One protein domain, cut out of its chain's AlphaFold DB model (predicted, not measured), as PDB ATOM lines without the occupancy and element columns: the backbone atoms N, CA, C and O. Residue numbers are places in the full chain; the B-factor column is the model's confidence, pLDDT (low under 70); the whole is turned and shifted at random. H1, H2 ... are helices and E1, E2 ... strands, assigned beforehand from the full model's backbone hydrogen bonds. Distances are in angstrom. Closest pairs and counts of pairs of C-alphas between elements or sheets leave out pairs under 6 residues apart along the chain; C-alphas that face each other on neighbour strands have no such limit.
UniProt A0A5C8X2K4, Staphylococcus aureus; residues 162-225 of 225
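Overview. This is residues 162 to 225 of the 225 residues of a protein of Staphylococcus aureus (UniProt A0A5C8X2K4). A small sheet of three parallel strands has a helix at each of its edges, H1 along E1 and H2 over E3, with the two helices apart. Between them the long loop of residues 186 to 198 bows out on its way from E1 to E2. The printed part has 64 residues, with two named helices and three named strands in the order H1 E1 E2 H2 E3; the sheet's order is E1 E2 E3 and the class is mixed. The whole is compact, with a radius of gyration of the C-alphas of 11.1 A and spans of 32 by 22 by 17 A.

Arrangement. Start at the inner strand E2, residues 199 to 202. Edge strand E1, residues 180 to 185, is its parallel neighbour at 25 degrees; look at N 185 and O 201, 2.8 A apart and within hydrogen-bond range. Edge strand E3, residues 221 to 224, is its parallel neighbour at 18 degrees, with N 223 and O 200 within hydrogen-bond range at 2.8 A. H2, residues 209 to 217, is on the sheet at a height of 9.4 A, over a local plane fitted to just 6 of the sheet's C-alphas. It lies over E3 and only just not over E2, on which 2 of its 9 C-alphas fall; it runs along the strands, at 6 degrees to E3 on the local plane. Its closest C-alphas to E3 are those of Ala 215 and Glu 221, 6.4 A apart. E2, H2 and E3 form a strand-helix-strand unit, two parallel neighbour strands with a helix between, and its crossover is right-handed. H1, residues 166 to 175, is on the sheet too, its closest C-alphas to E1 being those of Lys 173 and Cys 181, 6.2 A apart. The arrangement is two layers, helices H1 and H2 on one face of the sheet. In both helices every O i to N i+4 pair is within hydrogen-bond range.

Along the chain. Find C-alpha 166 at (326.594, 332.627, 265.248); from there H1 runs 14.2 A to C-alpha 175. E1 is 16.6 A long, E2 10.0 A, H2 12.3 A and E3 10.2 A, ending at C-alpha 224, (334.906, 323.639, 277.871).

Size, cuts and confidence. The C-alphas farthest apart are those of Glu 175 and Phe 205, at 32.7 A. The link from E1 to E2 is long, 13 residues. The printed part has no cut, and no printed residue is under 70 in pLDDT.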
ATOM      1  N   MET A 162     336.068 328.884 265.367       98.75
ATOM      2  CA  MET A 162     334.960 329.167 266.272       98.75
ATOM      3  C   MET A 162     334.723 330.669 266.417       98.75
ATOM      4  O   MET A 162     335.580 331.474 266.069       98.75
ATOM      5  N   SER A 163     333.549 331.059 266.905       98.69
ATOM      6  CA  SER A 163     333.238 332.451 267.236       98.69
ATOM      7  C   SER A 163     332.032 332.530 268.166       98.69
ATOM      8  O   SER A 163     331.195 331.622 268.190       98.69
ATOM      9  N   LEU A 164     331.920 333.653 268.873       97.94
ATOM     10  CA  LEU A 164     330.690 334.109 269.525       97.94
ATOM     11  C   LEU A 164     329.637 334.609 268.522       97.94
ATOM     12  O   LEU A 164     328.466 334.739 268.870       97.94
ATOM     13  N   ASP A 165     330.028 334.901 267.281       98.00
ATOM     14  CA  ASP A 165     329.112 335.346 266.234       98.00
ATOM     15  C   ASP A 165     328.531 334.141 265.476       98.00
ATOM     16  O   ASP A 165     329.160 333.540 264.598       98.00
ATOM     17  N   TYR A 166     327.301 333.767 265.837       97.25
ATOM     18  CA  TYR A 166     326.594 332.627 265.248       97.25
ATOM     19  C   TYR A 166     326.389 332.766 263.729       97.25
ATOM     20  O   TYR A 166     326.458 331.775 262.990       97.25
ATOM     21  N   ASP A 167     326.143 333.982 263.242       97.12
ATOM     22  CA  ASP A 167     325.844 334.231 261.832       97.12
ATOM     23  C   ASP A 167     327.112 334.118 260.981       97.12
ATOM     24  O   ASP A 167     327.090 333.498 259.913       97.12
ATOM     25  N   VAL A 168     328.247 334.611 261.485       98.19
ATOM     26  CA  VAL A 168     329.564 334.387 260.871       98.19
ATOM     27  C   VAL A 168     329.862 332.894 260.771       98.19
ATOM     28  O   VAL A 168     330.237 332.421 259.694       98.19
ATOM     29  N   MET A 169     329.654 332.129 261.847       98.56
ATOM     30  CA  MET A 169     329.983 330.700 261.851       98.56
ATOM     31  C   MET A 169     329.080 329.881 260.931       98.56
ATOM     32  O   MET A 169     329.564 329.010 260.203       98.56
ATOM     33  N   THR A 170     327.776 330.156 260.911       98.19
ATOM     34  CA  THR A 170     326.849 329.443 260.018       98.19
ATOM     35  C   THR A 170     327.065 329.805 258.553       98.19
ATOM     36  O   THR A 170     327.006 328.919 257.694       98.19
ATOM     37  N   LYS A 171     327.397 331.067 258.250       98.25
ATOM     38  CA  LYS A 171     327.813 331.484 256.906       98.25
ATOM     39  C   LYS A 171     329.099 330.776 256.482       98.25
ATOM     40  O   LYS A 171     329.125 330.184 255.404       98.25
ATOM     41  N   LEU A 172     330.117 330.749 257.345       98.19
ATOM     42  CA  LEU A 172     331.380 330.058 257.083       98.19
ATOM     43  C   LEU A 172     331.157 328.562 256.819       98.19
ATOM     44  O   LEU A 172     331.668 328.022 255.841       98.19
ATOM     45  N   LYS A 173     330.321 327.902 257.632       98.25
ATOM     46  CA  LYS A 173     329.971 326.485 257.452       98.25
ATOM     47  C   LYS A 173     329.220 326.220 256.145       98.25
ATOM     48  O   LYS A 173     329.410 325.170 255.533       98.25
ATOM     49  N   LYS A 174     328.377 327.155 255.698       98.31
ATOM     50  CA  LYS A 174     327.673 327.065 254.409       98.31
ATOM     51  C   LYS A 174     328.628 327.216 253.221       98.31
ATOM     52  O   LYS A 174     328.483 326.494 252.241       98.31
ATOM     53  N   GLU A 175     329.575 328.147 253.299       98.25
ATOM     54  CA  GLU A 175     330.541 328.438 252.228       98.25
ATOM     55  C   GLU A 175     331.676 327.399 252.152       98.25
ATOM     56  O   GLU A 175     332.195 327.113 251.072       98.25
ATOM     57  N   ALA A 176     332.036 326.791 253.284       97.88
ATOM     58  CA  ALA A 176     333.080 325.780 253.402       97.88
ATOM     59  C   ALA A 176     332.625 324.619 254.301       97.88
ATOM     60  O   ALA A 176     333.054 324.485 255.443       97.88
ATOM     61  N   SER A 177     331.773 323.734 253.775       97.50
ATOM     62  CA  SER A 177     331.199 322.612 254.539       97.50
ATOM     63  C   SER A 177     332.231 321.626 255.104       97.50
ATOM     64  O   SER A 177     331.963 320.974 256.118       97.50
ATOM     65  N   TYR A 178     333.410 321.541 254.482       96.62
ATOM     66  CA  TYR A 178     334.546 320.730 254.928       96.62
ATOM     67  C   TYR A 178     335.283 321.314 256.141       96.62
ATOM     68  O   TYR A 178     335.986 320.569 256.824       96.62
ATOM     69  N   LEU A 179     335.139 322.615 256.411       97.94
ATOM     70  CA  LEU A 179     335.761 323.265 257.557       97.94
ATOM     71  C   LEU A 179     334.987 322.908 258.829       97.94
ATOM     72  O   LEU A 179     333.749 322.901 258.850       97.94
ATOM     73  N   LYS A 180     335.726 322.603 259.896       98.38
ATOM     74  CA  LYS A 180     335.154 322.363 261.219       98.38
ATOM     75  C   LYS A 180     334.882 323.694 261.911       98.38
ATOM     76  O   LYS A 180     335.819 324.406 262.268       98.38
ATOM     77  N   CYS A 181     333.602 323.998 262.096       98.69
ATOM     78  CA  CYS A 181     333.114 325.264 262.633       98.69
ATOM     79  C   CYS A 181     332.386 325.039 263.959       98.69
ATOM     80  O   CYS A 181     331.520 324.168 264.027       98.69
ATOM     81  N   GLY A 182     332.669 325.851 264.974       98.38
ATOM     82  CA  GLY A 182     331.990 325.783 266.266       98.38
ATOM     83  C   GLY A 182     331.414 327.105 266.741       98.38
ATOM     84  O   GLY A 182     331.768 328.172 266.243       98.38
ATOM     85  N   TYR A 183     330.507 327.019 267.707       98.25
ATOM     86  CA  TYR A 183     329.852 328.175 268.314       98.25
ATOM     87  C   TYR A 183     330.233 328.303 269.783       98.25
ATOM     88  O   TYR A 183     330.067 327.349 270.549       98.25
ATOM     89  N   ILE A 184     330.731 329.480 270.157       98.19
ATOM     90  CA  ILE A 184     331.047 329.812 271.543       98.19
ATOM     91  C   ILE A 184     329.775 330.312 272.230       98.19
ATOM     92  O   ILE A 184     329.075 331.181 271.713       98.19
ATOM     93  N   ILE A 185     329.476 329.759 273.402       96.75
ATOM     94  CA  ILE A 185     328.300 330.080 274.207       96.75
ATOM     95  C   ILE A 185     328.778 330.412 275.626       96.75
ATOM     96  O   ILE A 185     328.991 329.497 276.422       96.75
ATOM     97  N   PRO A 186     328.921 331.705 275.975       93.38
ATOM     98  CA  PRO A 186     329.363 332.108 277.309       93.38
ATOM     99  C   PRO A 186     328.385 331.680 278.404       93.38
ATOM    100  O   PRO A 186     328.755 331.458 279.543       93.38
ATOM    101  N   LEU A 187     327.096 331.585 278.083       93.62
ATOM    102  CA  LEU A 187     326.076 331.230 279.059       93.62
ATOM    103  C   LEU A 187     325.033 330.333 278.403       93.62
ATOM    104  O   LEU A 187     324.211 330.802 277.614       93.62
ATOM    105  N   GLN A 188     325.078 329.038 278.720       92.88
ATOM    106  CA  GLN A 188     324.161 328.047 278.160       92.88
ATOM    107  C   GLN A 188     323.082 327.668 279.180       92.88
ATOM    108  O   GLN A 188     323.353 327.030 280.196       92.88
ATOM    109  N   PHE A 189     321.827 327.994 278.860       88.38
ATOM    110  CA  PHE A 189     320.655 327.540 279.609       88.38
ATOM    111  C   PHE A 189     319.820 326.561 278.789       88.38
ATOM    112  O   PHE A 189     319.491 326.811 277.632       88.38
ATOM    113  N   GLY A 190     319.408 325.460 279.417       90.94
ATOM    114  CA  GLY A 190     318.575 324.458 278.759       90.94
ATOM    115  C   GLY A 190     319.360 323.658 277.722       90.94
ATOM    116  O   GLY A 190     320.459 323.197 278.006       90.94
ATOM    117  N   HIS A 191     318.775 323.457 276.546       92.38
ATOM    118  CA  HIS A 191     319.344 322.639 275.474       92.38
ATOM    119  C   HIS A 191     320.152 323.461 274.479       92.38
ATOM    120  O   HIS A 191     319.861 324.641 274.265       92.38
ATOM    121  N   PHE A 192     321.118 322.822 273.817       93.81
ATOM    122  CA  PHE A 192     321.749 323.434 272.654       93.81
ATOM    123  C   PHE A 192     320.717 323.683 271.554       93.81
ATOM    124  O   PHE A 192     319.800 322.884 271.347       93.81
ATOM    125  N   LYS A 193     320.884 324.804 270.852       90.06
ATOM    126  CA  LYS A 193     320.132 325.122 269.639       90.06
ATOM    127  C   LYS A 193     320.562 324.174 268.518       90.06
ATOM    128  O   LYS A 193     321.759 324.003 268.292       90.06
ATOM    129  N   GLU A 194     319.599 323.643 267.770       93.06
ATOM    130  CA  GLU A 194     319.890 322.890 266.548       93.06
ATOM    131  C   GLU A 194     320.666 323.757 265.547       93.06
ATOM    132  O   GLU A 194     320.303 324.901 265.252       93.06
ATOM    133  N   THR A 195     321.763 323.216 265.028       95.69
ATOM    134  CA  THR A 195     322.672 323.958 264.153       95.69
ATOM    135  C   THR A 195     323.463 323.038 263.226       95.69
ATOM    136  O   THR A 195     323.687 321.865 263.530       95.69
ATOM    137  N   SER A 196     323.931 323.579 262.100       95.62
ATOM    138  CA  SER A 196     324.824 322.894 261.155       95.62
ATOM    139  C   SER A 196     326.296 322.883 261.592       95.62
ATOM    140  O   SER A 196     327.123 322.261 260.925       95.62
ATOM    141  N   LEU A 197     326.630 323.573 262.684       98.06
ATOM    142  CA  LEU A 197     327.986 323.661 263.228       98.06
ATOM    143  C   LEU A 197     328.432 322.332 263.853       98.06
ATOM    144  O   LEU A 197     327.606 321.546 264.313       98.06
ATOM    145  N   ASP A 198     329.732 322.063 263.843       98.31
ATOM    146  CA  ASP A 198     330.313 320.769 264.208       98.31
ATOM    147  C   ASP A 198     330.566 320.612 265.714       98.31
ATOM    148  O   ASP A 198     330.662 319.485 266.194       98.31
ATOM    149  N   PHE A 199     330.706 321.714 266.455       98.12
ATOM    150  CA  PHE A 199     331.007 321.669 267.886       98.12
ATOM    151  C   PHE A 199     330.512 322.903 268.648       98.12
ATOM    152  O   PHE A 199     330.257 323.961 268.065       98.12
ATOM    153  N   PHE A 200     330.391 322.761 269.965       98.00
ATOM    154  CA  PHE A 200     330.082 323.850 270.891       98.00
ATOM    155  C   PHE A 200     331.271 324.130 271.801       98.00
ATOM    156  O   PHE A 200     332.021 323.220 272.143       98.00
ATOM    157  N   VAL A 201     331.418 325.385 272.211       97.94
ATOM    158  CA  VAL A 201     332.434 325.818 273.171       97.94
ATOM    159  C   VAL A 201     331.722 326.565 274.286       97.94
ATOM    160  O   VAL A 201     331.131 327.612 274.039       97.94
ATOM    161  N   ILE A 202     331.696 325.999 275.487       97.12
ATOM    162  CA  ILE A 202     330.921 326.531 276.615       97.12
ATOM    163  C   ILE A 202     331.833 326.841 277.793       97.12
ATOM    164  O   ILE A 202     332.823 326.146 277.995       97.12
ATOM    165  N   GLU A 203     331.470 327.843 278.578       95.50
ATOM    166  CA  GLU A 203     332.136 328.105 279.858       95.50
ATOM    167  C   GLU A 203     331.927 326.932 280.828       95.50
ATOM    168  O   GLU A 203     330.872 326.279 280.821       95.50
ATOM    169  N   ASP A 204     332.913 326.676 281.682       93.75
ATOM    170  CA  ASP A 204     332.934 325.573 282.643       93.75
ATOM    171  C   ASP A 204     331.681 325.510 283.532       93.75
ATOM    172  O   ASP A 204     331.103 324.442 283.740       93.75
ATOM    173  N   PHE A 205     331.175 326.652 283.990       93.56
ATOM    174  CA  PHE A 205     329.991 326.733 284.840       93.56
ATOM    175  C   PHE A 205     328.698 326.393 284.087       93.56
ATOM    176  O   PHE A 205     327.684 326.067 284.708       93.56
ATOM    177  N   SER A 206     328.713 326.469 282.752       93.62
ATOM    178  CA  SER A 206     327.605 326.040 281.895       93.62
ATOM    179  C   SER A 206     327.644 324.535 281.608       93.62
ATOM    180  O   SER A 206     326.685 323.985 281.059       93.62
ATOM    181  N   TYR A 207     328.728 323.841 281.965       93.56
ATOM    182  CA  TYR A 207     328.885 322.419 281.704       93.56
ATOM    183  C   TYR A 207     327.842 321.569 282.437       93.56
ATOM    184  O   TYR A 207     327.581 321.713 283.631       93.56
ATOM    185  N   SER A 208     327.286 320.584 281.727       92.94
ATOM    186  CA  SER A 208     326.559 319.486 282.359       92.94
ATOM    187  C   SER A 208     326.657 318.204 281.526       92.94
ATOM    188  O   SER A 208     326.656 318.274 280.293       92.94
ATOM    189  N   PRO A 209     326.630 317.011 282.155       91.25
ATOM    190  CA  PRO A 209     326.595 315.743 281.420       91.25
ATOM    191  C   PRO A 209     325.423 315.642 280.433       91.25
ATOM    192  O   PRO A 209     325.536 315.007 279.389       91.25
ATOM    193  N   ARG A 210     324.293 316.302 280.730       93.06
ATOM    194  CA  ARG A 210     323.127 316.366 279.837       93.06
ATOM    195  C   ARG A 210     323.451 317.076 278.521       93.06
ATOM    196  O   ARG A 210     323.048 316.581 277.474       93.06
ATOM    197  N   LEU A 211     324.149 318.210 278.578       94.38
ATOM    198  CA  LEU A 211     324.551 318.966 277.388       94.38
ATOM    199  C   LEU A 211     325.535 318.170 276.533       94.38
ATOM    200  O   LEU A 211     325.345 318.062 275.326       94.38
ATOM    201  N   VAL A 212     326.534 317.548 277.165       93.12
ATOM    202  CA  VAL A 212     327.502 316.694 276.462       93.12
ATOM    203  C   VAL A 212     326.801 315.532 275.761       93.12
ATOM    204  O   VAL A 212     327.018 315.305 274.575       93.12
ATOM    205  N   ASN A 213     325.895 314.841 276.458       93.75
ATOM    206  CA  ASN A 213     325.125 313.753 275.861       93.75
ATOM    207  C   ASN A 213     324.248 314.230 274.695       93.75
ATOM    208  O   ASN A 213     324.172 313.538 273.685       93.75
ATOM    209  N   GLN A 214     323.617 315.406 274.803       94.69
ATOM    210  CA  GLN A 214     322.865 315.988 273.689       94.69
ATOM    211  C   GLN A 214     323.774 316.216 272.474       94.69
ATOM    212  O   GLN A 214     323.454 315.756 271.383       94.69
ATOM    213  N   ALA A 215     324.915 316.883 272.661       95.50
ATOM    214  CA  ALA A 215     325.840 317.166 271.567       95.50
ATOM    215  C   ALA A 215     326.339 315.876 270.897       95.50
ATOM    216  O   ALA A 215     326.323 315.773 269.672       95.50
ATOM    217  N   HIS A 216     326.693 314.856 271.684       93.94
ATOM    218  CA  HIS A 216     327.147 313.572 271.151       93.94
ATOM    219  C   HIS A 216     326.057 312.823 270.370       93.94
ATOM    220  O   HIS A 216     326.370 312.210 269.351       93.94
ATOM    221  N   LEU A 217     324.783 312.901 270.782       95.50
ATOM    222  CA  LEU A 217     323.660 312.344 270.009       95.50
ATOM    223  C   LEU A 217     323.514 313.009 268.631       95.50
ATOM    224  O   LEU A 217     323.054 312.376 267.683       95.50
ATOM    225  N   GLU A 218     323.949 314.262 268.508       94.69
ATOM    226  CA  GLU A 218     323.980 315.022 267.256       94.69
ATOM    227  C   GLU A 218     325.332 314.913 266.516       94.69
ATOM    228  O   GLU A 218     325.549 315.610 265.522       94.69
ATOM    229  N   ASN A 219     326.241 314.035 266.967       95.38
ATOM    230  CA  ASN A 219     327.619 313.892 266.474       95.38
ATOM    231  C   ASN A 219     328.435 315.198 266.523       95.38
ATOM    232  O   ASN A 219     329.233 315.476 265.623       95.38
ATOM    233  N   LYS A 220     328.222 316.006 267.565       96.44
ATOM    234  CA  LYS A 220     328.936 317.261 267.809       96.44
ATOM    235  C   LYS A 220     329.902 317.121 268.975       96.44
ATOM    236  O   LYS A 220     329.598 316.451 269.958       96.44
ATOM    237  N   GLU A 221     331.043 317.789 268.880       95.69
ATOM    238  CA  GLU A 221     332.010 317.869 269.979       95.69
ATOM    239  C   GLU A 221     331.626 319.001 270.950       95.69
ATOM    240  O   GLU A 221     330.920 319.945 270.580       95.69
ATOM    241  N   VAL A 222     332.097 318.921 272.196       95.88
ATOM    242  CA  VAL A 222     331.956 319.994 273.192       95.88
ATOM    243  C   VAL A 222     333.326 320.302 273.776       95.88
ATOM    244  O   VAL A 222     333.968 319.419 274.343       95.88
ATOM    245  N   TYR A 223     333.751 321.556 273.661       96.69
ATOM    246  CA  TYR A 223     334.895 322.090 274.391       96.69
ATOM    247  C   TYR A 223     334.400 322.924 275.565       96.69
ATOM    248  O   TYR A 223     333.358 323.578 275.492       96.69
ATOM    249  N   THR A 224     335.152 322.861 276.655       95.00
ATOM    250  CA  THR A 224     334.906 323.639 277.871       95.00
ATOM    251  C   THR A 224     336.114 324.518 278.129       95.00
ATOM    252  O   THR A 224     337.237 324.061 277.897       95.00
ATOM    253  N   TRP A 225     335.876 325.756 278.545       92.69
ATOM    254  CA  TRP A 225     336.906 326.733 278.886       92.69
ATOM    255  C   TRP A 225     336.582 327.420 280.207       92.69
ATOM    256  O   TRP A 225     335.389 327.385 280.589       92.69
TER     257      TRP A 225